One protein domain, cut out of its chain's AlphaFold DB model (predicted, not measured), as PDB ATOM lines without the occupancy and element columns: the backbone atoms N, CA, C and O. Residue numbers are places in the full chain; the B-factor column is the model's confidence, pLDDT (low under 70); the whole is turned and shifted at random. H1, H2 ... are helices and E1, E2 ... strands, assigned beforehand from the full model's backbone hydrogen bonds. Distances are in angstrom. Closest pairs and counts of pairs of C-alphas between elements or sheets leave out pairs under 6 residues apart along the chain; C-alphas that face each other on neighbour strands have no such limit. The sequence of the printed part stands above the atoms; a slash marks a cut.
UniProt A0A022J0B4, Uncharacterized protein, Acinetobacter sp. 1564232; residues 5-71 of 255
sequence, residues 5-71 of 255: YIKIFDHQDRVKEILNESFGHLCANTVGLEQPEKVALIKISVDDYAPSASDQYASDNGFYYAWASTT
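This is residues 5 to 71 of the 255 residues of an uncharacterized protein of Acinetobacter sp. 1564232 (UniProt A0A022J0B4). What is the shape? A small twisted sheet has one long helix, H1, along one face, making two layers, and short H2 at one end. What builds this rod? The 67 printed residues, mixed in class, include E1, H1, E2, H2 and E3, the sheet running E1 E3 E2, antiparallel. It is only just loose, close to compact: radius of gyration 13.3 A, spans 40 by 20 by 14 A.

Which strands pair? Within hydrogen-bond range of E3, residues 63 to 70, are E1, residues 5 to 7 (N 5 to O 69, 2.8 A), and E2, residues 39 to 45 (N 40 to O 68, 2.8 A). Where are the helices? H1, residues 14 to 30, crosses over right-handed in the split strand-helix-strand unit E1, H1, E2, with E3 between the strands; its height over the sheet is 10.0 A, with C-alphas Ile 18 and Trp 67 closest to E3, 6.2 A. H2, residues 56 to 61, only grazes the sheet, and is apart from H1. Every O i to N i+4 pair is within range in both.

How long? H1 spans 24.5 A, E3 21.6 A. Where does E1 begin? C-alpha 5: (1.653, -34.178, 32.552).

How large? C-alphas Val 31 and Ala 53, the farthest apart, are 40.8 A apart. Any breaks? The printed part has no cut, no long link, and no printed residue is under 70.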
ATOM      1  N   TYR A   5       1.263 -35.120  31.519       92.44
ATOM      2  CA  TYR A   5       1.653 -34.178  32.552       92.44
ATOM      3  C   TYR A   5       0.826 -32.901  32.419       92.44
ATOM      4  O   TYR A   5       0.640 -32.397  31.311       92.44
ATOM      5  N   ILE A   6       0.321 -32.385  33.538       94.81
ATOM      6  CA  ILE A   6      -0.480 -31.160  33.586       94.81
ATOM      7  C   ILE A   6       0.235 -30.161  34.498       94.81
ATOM      8  O   ILE A   6       0.448 -30.438  35.676       94.81
ATOM      9  N   LYS A   7       0.595 -28.996  33.953       95.50
ATOM     10  CA  LYS A   7       1.105 -27.847  34.705       95.50
ATOM     11  C   LYS A   7      -0.051 -26.913  35.047       95.50
ATOM     12  O   LYS A   7      -0.638 -26.285  34.164       95.50
ATOM     13  N   ILE A   8      -0.359 -26.834  36.338       95.31
ATOM     14  CA  ILE A   8      -1.286 -25.858  36.912       95.31
ATOM     15  C   ILE A   8      -0.456 -24.709  37.479       95.31
ATOM     16  O   ILE A   8       0.451 -24.933  38.278       95.31
ATOM     17  N   PHE A   9      -0.778 -23.490  37.059       94.75
ATOM     18  CA  PHE A   9      -0.063 -22.280  37.447       94.75
ATOM     19  C   PHE A   9      -0.921 -21.408  38.361       94.75
ATOM     20  O   PHE A   9      -2.154 -21.380  38.229       94.75
ATOM     21  N   ASP A  10      -0.257 -20.664  39.250       93.69
ATOM     22  CA  ASP A  10      -0.915 -19.638  40.052       93.69
ATOM     23  C   ASP A  10      -1.596 -18.607  39.140       93.69
ATOM     24  O   ASP A  10      -1.080 -18.270  38.073       93.69
ATOM     25  N   HIS A  11      -2.763 -18.109  39.548       93.06
ATOM     26  CA  HIS A  11      -3.525 -17.115  38.790       93.06
ATOM     27  C   HIS A  11      -2.710 -15.864  38.423       93.06
ATOM     28  O   HIS A  11      -2.928 -15.300  37.353       93.06
ATOM     29  N   GLN A  12      -1.745 -15.468  39.262       92.75
ATOM     30  CA  GLN A  12      -0.862 -14.338  39.005       92.75
ATOM     31  C   GLN A  12       0.155 -14.618  37.916       92.75
ATOM     32  O   GLN A  12       0.645 -13.655  37.359       92.75
ATOM     33  N   ASP A  13       0.470 -15.869  37.582       94.06
ATOM     34  CA  ASP A  13       1.504 -16.243  36.604       94.06
ATOM     35  C   ASP A  13       0.958 -17.001  35.392       94.06
ATOM     36  O   ASP A  13       1.615 -17.073  34.356       94.06
ATOM     37  N   ARG A  14      -0.265 -17.530  35.485       94.62
ATOM     38  CA  ARG A  14      -0.860 -18.466  34.524       94.62
ATOM     39  C   ARG A  14      -0.735 -18.042  33.071       94.62
ATOM     40  O   ARG A  14      -0.335 -18.854  32.244       94.62
ATOM     41  N   VAL A  15      -1.086 -16.797  32.759       94.06
ATOM     42  CA  VAL A  15      -1.022 -16.291  31.382       94.06
ATOM     43  C   VAL A  15       0.420 -16.308  30.879       94.06
ATOM     44  O   VAL A  15       0.692 -16.868  29.822       94.06
ATOM     45  N   LYS A  16       1.351 -15.765  31.669       95.44
ATOM     46  CA  LYS A  16       2.778 -15.710  31.339       95.44
ATOM     47  C   LYS A  16       3.355 -17.105  31.115       95.44
ATOM     48  O   LYS A  16       3.969 -17.349  30.084       95.44
ATOM     49  N   GLU A  17       3.120 -18.019  32.050       97.19
ATOM     50  CA  GLU A  17       3.665 -19.377  31.994       97.19
ATOM     51  C   GLU A  17       3.109 -20.171  30.803       97.19
ATOM     52  O   GLU A  17       3.872 -20.782  30.061       97.19
ATOM     53  N   ILE A  18       1.795 -20.112  30.544       97.69
ATOM     54  CA  ILE A  18       1.197 -20.799  29.389       97.69
ATOM     55  C   ILE A  18       1.721 -20.217  28.072       97.69
ATOM     56  O   ILE A  18       2.025 -20.978  27.152       97.69
ATOM     57  N   LEU A  19       1.836 -18.889  27.964       97.38
ATOM     58  CA  LEU A  19       2.377 -18.252  26.763       97.38
ATOM     59  C   LEU A  19       3.848 -18.610  26.549       97.38
ATOM     60  O   LEU A  19       4.225 -18.916  25.422       97.38
ATOM     61  N   ASN A  20       4.650 -18.646  27.611       98.12
ATOM     62  CA  ASN A  20       6.054 -19.033  27.544       98.12
ATOM     63  C   ASN A  20       6.222 -20.500  27.112       98.12
ATOM     64  O   ASN A  20       6.973 -20.779  26.178       98.12
ATOM     65  N   GLU A  21       5.468 -21.429  27.707       98.06
ATOM     66  CA  GLU A  21       5.460 -22.841  27.295       98.06
ATOM     67  C   GLU A  21       5.050 -23.007  25.831       98.06
ATOM     68  O   GLU A  21       5.717 -23.710  25.072       98.06
ATOM     69  N   SER A  22       3.991 -22.309  25.414       98.12
ATOM     70  CA  SER A  22       3.482 -22.367  24.043       98.12
ATOM     71  C   SER A  22       4.494 -21.809  23.043       98.12
ATOM     72  O   SER A  22       4.813 -22.460  22.050       98.12
ATOM     73  N   PHE A  23       5.029 -20.616  23.310       98.44
ATOM     74  CA  PHE A  23       5.967 -19.931  22.423       98.44
ATOM     75  C   PHE A  23       7.285 -20.700  22.310       98.44
ATOM     76  O   PHE A  23       7.745 -20.984  21.204       98.44
ATOM     77  N   GLY A  24       7.860 -21.102  23.447       98.31
ATOM     78  CA  GLY A  24       9.090 -21.887  23.482       98.31
ATOM     79  C   GLY A  24       8.931 -23.245  22.801       98.31
ATOM     80  O   GLY A  24       9.806 -23.634  22.026       98.31
ATOM     81  N   HIS A  25       7.795 -23.928  23.003       98.31
ATOM     82  CA  HIS A  25       7.512 -25.206  22.343       98.31
ATOM     83  C   HIS A  25       7.450 -25.064  20.825       98.31
ATOM     84  O   HIS A  25       8.120 -25.825  20.120       98.31
ATOM     85  N   LEU A  26       6.734 -24.051  20.327       98.19
ATOM     86  CA  LEU A  26       6.635 -23.774  18.896       98.19
ATOM     87  C   LEU A  26       7.999 -23.436  18.286       98.19
ATOM     88  O   LEU A  26       8.370 -24.052  17.290       98.19
ATOM     89  N   CYS A  27       8.774 -22.529  18.891       98.31
ATOM     90  CA  CYS A  27      10.116 -22.174  18.414       98.31
ATOM     91  C   CYS A  27      11.080 -23.367  18.414       98.31
ATOM     92  O   CYS A  27      11.823 -23.571  17.459       98.31
ATOM     93  N   ALA A  28      11.072 -24.187  19.461       98.31
ATOM     94  CA  ALA A  28      11.929 -25.363  19.524       98.31
ATOM     95  C   ALA A  28      11.510 -26.453  18.517       98.31
ATOM     96  O   ALA A  28      12.356 -27.184  17.996       98.31
ATOM     97  N   ASN A  29      10.214 -26.544  18.198       97.38
ATOM     98  CA  ASN A  29       9.700 -27.488  17.213       97.38
ATOM     99  C   ASN A  29      10.153 -27.135  15.786       97.38
ATOM    100  O   ASN A  29      10.443 -28.038  15.005       97.38
ATOM    101  N   THR A  30      10.275 -25.846  15.445       97.19
ATOM    102  CA  THR A  30      10.718 -25.440  14.097       97.19
ATOM    103  C   THR A  30      12.171 -25.813  13.809       97.19
ATOM    104  O   THR A  30      12.498 -26.123  12.669       97.19
ATOM    105  N   VAL A  31      13.031 -25.852  14.832       97.19
ATOM    106  CA  VAL A  31      14.453 -26.233  14.707       97.19
ATOM    107  C   VAL A  31      14.702 -27.731  14.953       97.19
ATOM    108  O   VAL A  31      15.838 -28.213  14.928       97.19
ATOM    109  N   GLY A  32      13.632 -28.503  15.169       96.19
ATOM    110  CA  GLY A  32      13.693 -29.956  15.311       96.19
ATOM    111  C   GLY A  32      14.348 -30.436  16.608       96.19
ATOM    112  O   GLY A  32      14.936 -31.520  16.624       96.19
ATOM    113  N   LEU A  33      14.275 -29.650  17.687       97.62
ATOM    114  CA  LEU A  33      14.633 -30.127  19.023       97.62
ATOM    115  C   LEU A  33      13.501 -30.995  19.575       97.62
ATOM    116  O   LEU A  33      12.327 -30.629  19.509       97.62
ATOM    117  N   GLU A  34      13.850 -32.168  20.107       96.88
ATOM    118  CA  GLU A  34      12.848 -33.108  20.606       96.88
ATOM    119  C   GLU A  34      12.156 -32.572  21.856       96.88
ATOM    120  O   GLU A  34      12.787 -32.055  22.775       96.88
ATOM    121  N   GLN A  35      10.840 -32.724  21.887       96.25
ATOM    122  CA  GLN A  35       9.947 -32.205  22.914       96.25
ATOM    123  C   GLN A  35       8.725 -33.122  23.023       96.25
ATOM    124  O   GLN A  35       8.518 -33.962  22.138       96.25
ATOM    125  N   PRO A  36       7.888 -32.982  24.067       95.38
ATOM    126  CA  PRO A  36       6.570 -33.599  24.090       95.38
ATOM    127  C   PRO A  36       5.831 -33.427  22.758       95.38
ATOM    128  O   PRO A  36       5.573 -32.307  22.318       95.38
ATOM    129  N   GLU A  37       5.505 -34.553  22.118       92.75
ATOM    130  CA  GLU A  37       4.911 -34.585  20.771       92.75
ATOM    131  C   GLU A  37       3.532 -33.920  20.746       92.75
ATOM    132  O   GLU A  37       3.149 -33.295  19.762       92.75
ATOM    133  N   LYS A  38       2.772 -34.075  21.833       94.38
ATOM    134  CA  LYS A  38       1.439 -33.496  21.968       94.38
ATOM    135  C   LYS A  38       1.412 -32.588  23.176       94.38
ATOM    136  O   LYS A  38       1.750 -33.014  24.282       94.38
ATOM    137  N   VAL A  39       0.959 -31.369  22.937       96.50
ATOM    138  CA  VAL A  39       0.707 -30.350  23.947       96.50
ATOM    139  C   VAL A  39      -0.688 -29.782  23.735       96.50
ATOM    140  O   VAL A  39      -1.213 -29.821  22.620       96.50
ATOM    141  N   ALA A  40      -1.318 -29.315  24.803       96.19
ATOM    142  CA  ALA A  40      -2.648 -28.741  24.737       96.19
ATOM    143  C   ALA A  40      -2.857 -27.706  25.836       96.19
ATOM    144  O   ALA A  40      -2.423 -27.878  26.975       96.19
ATOM    145  N   LEU A  41      -3.617 -26.672  25.491       97.00
ATOM    146  CA  LEU A  41      -4.286 -25.827  26.462       97.00
ATOM    147  C   LEU A  41      -5.570 -26.533  26.904       97.00
ATOM    148  O   LEU A  41      -6.443 -26.804  26.078       97.00
ATOM    149  N   ILE A  42      -5.686 -26.850  28.193       96.75
ATOM    150  CA  ILE A  42      -6.849 -27.560  28.737       96.75
ATOM    151  C   ILE A  42      -7.561 -26.726  29.796       96.75
ATOM    152  O   ILE A  42      -6.952 -25.877  30.446       96.75
ATOM    153  N   LYS A  43      -8.858 -26.983  29.974       97.06
ATOM    154  CA  LYS A  43      -9.656 -26.422  31.066       97.06
ATOM    155  C   LYS A  43      -9.654 -27.390  32.241       97.06
ATOM    156  O   LYS A  43      -9.911 -28.576  32.048       97.06
ATOM    157  N   ILE A  44      -9.401 -26.870  33.434       97.00
ATOM    158  CA  ILE A  44      -9.518 -27.584  34.701       97.00
ATOM    159  C   ILE A  44     -10.755 -27.057  35.416       97.00
ATOM    160  O   ILE A  44     -10.856 -25.852  35.653       97.00
ATOM    161  N   SER A  45     -11.700 -27.948  35.723       97.00
ATOM    162  CA  SER A  45     -12.877 -27.596  36.518       97.00
ATOM    163  C   SER A  45     -12.457 -27.240  37.942       97.00
ATOM    164  O   SER A  45     -11.620 -27.929  38.530       97.00
ATOM    165  N   VAL A  46     -13.070 -26.205  38.521       96.31
ATOM    166  CA  VAL A  46     -12.851 -25.859  39.938       96.31
ATOM    167  C   VAL A  46     -13.343 -26.949  40.892       96.31
ATOM    168  O   VAL A  46     -12.852 -27.032  42.016       96.31
ATOM    169  N   ASP A  47     -14.260 -27.803  40.429       95.81
ATOM    170  CA  ASP A  47     -14.759 -28.959  41.180       95.81
ATOM    171  C   ASP A  47     -13.751 -30.122  41.195       95.81
ATOM    172  O   ASP A  47     -13.687 -30.870  42.169       95.81
ATOM    173  N   ASP A  48     -12.951 -30.265  40.130       93.94
ATOM    174  CA  ASP A  48     -11.930 -31.317  40.019       93.94
ATOM    175  C   ASP A  48     -10.648 -30.928  40.765       93.94
ATOM    176  O   ASP A  48     -10.010 -31.762  41.412       93.94
ATOM    177  N   TYR A  49     -10.255 -29.654  40.667       93.69
ATOM    178  CA  TYR A  49      -9.102 -29.111  41.372       93.69
ATOM    179  C   TYR A  49      -9.357 -27.661  41.780       93.69
ATOM    180  O   TYR A  49      -9.347 -26.751  40.945       93.69
ATOM    181  N   ALA A  50      -9.528 -27.455  43.086       93.25
ATOM    182  CA  ALA A  50      -9.841 -26.152  43.650       93.25
ATOM    183  C   ALA A  50      -8.726 -25.125  43.353       93.25
ATOM    184  O   ALA A  50      -7.552 -25.395  43.632       93.25
ATOM    185  N   PRO A  51      -9.065 -23.946  42.800       92.38
ATOM    186  CA  PRO A  51      -8.107 -22.869  42.585       92.38
ATOM    187  C   PRO A  51      -7.772 -22.161  43.909       92.38
ATOM    188  O   PRO A  51      -8.375 -22.418  44.954       92.38
ATOM    189  N   SER A  52      -6.834 -21.210  43.861       91.06
ATOM    190  CA  SER A  52      -6.675 -20.242  44.952       91.06
ATOM    191  C   SER A  52      -7.982 -19.477  45.177       91.06
ATOM    192  O   SER A  52      -8.653 -19.095  44.219       91.06
ATOM    193  N   ALA A  53      -8.305 -19.167  46.436       90.31
ATOM    194  CA  ALA A  53      -9.469 -18.349  46.780       90.31
ATOM    195  C   ALA A  53      -9.419 -16.931  46.172       90.31
ATOM    196  O   ALA A  53     -10.449 -16.273  46.078       90.31
ATOM    197  N   SER A  54      -8.235 -16.457  45.771       93.75
ATOM    198  CA  SER A  54      -8.043 -15.163  45.105       93.75
ATOM    199  C   SER A  54      -8.187 -15.216  43.578       93.75
ATOM    200  O   SER A  54      -8.060 -14.185  42.920       93.75
ATOM    201  N   ASP A  55      -8.422 -16.391  42.990       94.44
ATOM    202  CA  ASP A  55      -8.547 -16.552  41.544       94.44
ATOM    203  C   ASP A  55      -9.954 -16.179  41.058       94.44
ATOM    204  O   ASP A  55     -10.849 -17.020  40.931       94.44
ATOM    205  N   GLN A  56     -10.143 -14.889  40.776       92.19
ATOM    206  CA  GLN A  56     -11.422 -14.358  40.307       92.19
ATOM    207  C   GLN A  56     -11.859 -14.984  38.974       92.19
ATOM    208  O   GLN A  56     -13.038 -15.277  38.802       92.19
ATOM    209  N   TYR A  57     -10.922 -15.257  38.056       92.69
ATOM    210  CA  TYR A  57     -11.248 -15.887  36.774       92.69
ATOM    211  C   TYR A  57     -11.877 -17.263  36.990       92.69
ATOM    212  O   TYR A  57     -12.931 -17.557  36.424       92.69
ATOM    213  N   ALA A  58     -11.246 -18.094  37.823       94.88
ATOM    214  CA  ALA A  58     -11.754 -19.425  38.122       94.88
ATOM    215  C   ALA A  58     -13.107 -19.372  38.845       94.88
ATOM    216  O   ALA A  58     -14.010 -20.133  38.496       94.88
ATOM    217  N   SER A  59     -13.263 -18.447  39.798       93.00
ATOM    218  CA  SER A  59     -14.527 -18.220  40.508       93.00
ATOM    219  C   SER A  59     -15.663 -17.812  39.564       93.00
ATOM    220  O   SER A  59     -16.773 -18.322  39.691       93.00
ATOM    221  N   ASP A  60     -15.397 -16.914  38.615       94.38
ATOM    222  CA  ASP A  60     -16.419 -16.378  37.709       94.38
ATOM    223  C   ASP A  60     -16.819 -17.374  36.614       94.38
ATOM    224  O   ASP A  60     -17.964 -17.380  36.161       94.38
ATOM    225  N   ASN A  61     -15.880 -18.218  36.175       95.12
ATOM    226  CA  ASN A  61     -16.070 -19.096  35.019       95.12
ATOM    227  C   ASN A  61     -16.301 -20.572  35.382       95.12
ATOM    228  O   ASN A  61     -16.699 -21.349  34.515       95.12
ATOM    229  N   GLY A  62     -16.028 -20.987  36.623       96.50
ATOM    230  CA  GLY A  62     -16.090 -22.391  37.051       96.50
ATOM    231  C   GLY A  62     -14.959 -23.270  36.496       96.50
ATOM    232  O   GLY A  62     -14.974 -24.489  36.660       96.50
ATOM    233  N   PHE A  63     -13.962 -22.678  35.836       96.69
ATOM    234  CA  PHE A  63     -12.766 -23.366  35.357       96.69
ATOM    235  C   PHE A  63     -11.592 -22.395  35.224       96.69
ATOM    236  O   PHE A  63     -11.774 -21.182  35.144       96.69
ATOM    237  N   TYR A  64     -10.382 -22.933  35.103       96.19
ATOM    238  CA  TYR A  64      -9.202 -22.182  34.678       96.19
ATOM    239  C   TYR A  64      -8.350 -22.993  33.701       96.19
ATOM    240  O   TYR A  64      -8.544 -24.197  33.534       96.19
ATOM    241  N   TYR A  65      -7.429 -22.323  33.010       97.31
ATOM    242  CA  TYR A  65      -6.569 -22.963  32.020       97.31
ATOM    243  C   TYR A  65      -5.286 -23.540  32.625       97.31
ATOM    244  O   TYR A  65      -4.694 -22.959  33.536       97.31
ATOM    245  N   ALA A  66      -4.840 -24.660  32.063       97.06
ATOM    246  CA  ALA A  66      -3.585 -25.328  32.382       97.06
ATOM    247  C   ALA A  66      -2.878 -25.793  31.101       97.06
ATOM    248  O   ALA A  66      -3.510 -25.978  30.055       97.06
ATOM    249  N   TRP A  67      -1.567 -26.011  31.198       97.75
ATOM    250  CA  TRP A  67      -0.773 -26.593  30.117       97.75
ATOM    251  C   TRP A  67      -0.683 -28.105  30.291       97.75
ATOM    252  O   TRP A  67      -0.270 -28.586  31.345       97.75
ATOM    253  N   ALA A  68      -1.042 -28.860  29.260       97.00
ATOM    254  CA  ALA A  68      -0.914 -30.308  29.240       97.00
ATOM    255  C   ALA A  68       0.093 -30.744  28.180       97.00
ATOM    256  O   ALA A  68       0.121 -30.202  27.078       97.00
ATOM    257  N   SER A  69       0.878 -31.770  28.487       96.38
ATOM    258  CA  SER A  69       1.802 -32.380  27.539       96.38
ATOM    259  C   SER A  69       1.892 -33.887  27.740       96.38
ATOM    260  O   SER A  69       1.670 -34.407  28.832       96.38
ATOM    261  N   THR A  70       2.210 -34.629  26.682       95.12
ATOM    262  CA  THR A  70       2.570 -36.046  26.831       95.12
ATOM    263  C   THR A  70       3.945 -36.186  27.463       95.12
ATOM    264  O   THR A  70       4.855 -35.433  27.118       95.12
ATOM    265  N   THR A  71       4.147 -37.213  28.282       91.75
ATOM    266  CA  THR A  71       5.480 -37.556  28.780       91.75
ATOM    267  C   THR A  71       6.452 -37.817  27.627       91.75
ATOM    268  O   THR A  71       6.110 -38.468  26.634       91.75
TER     269      THR A  71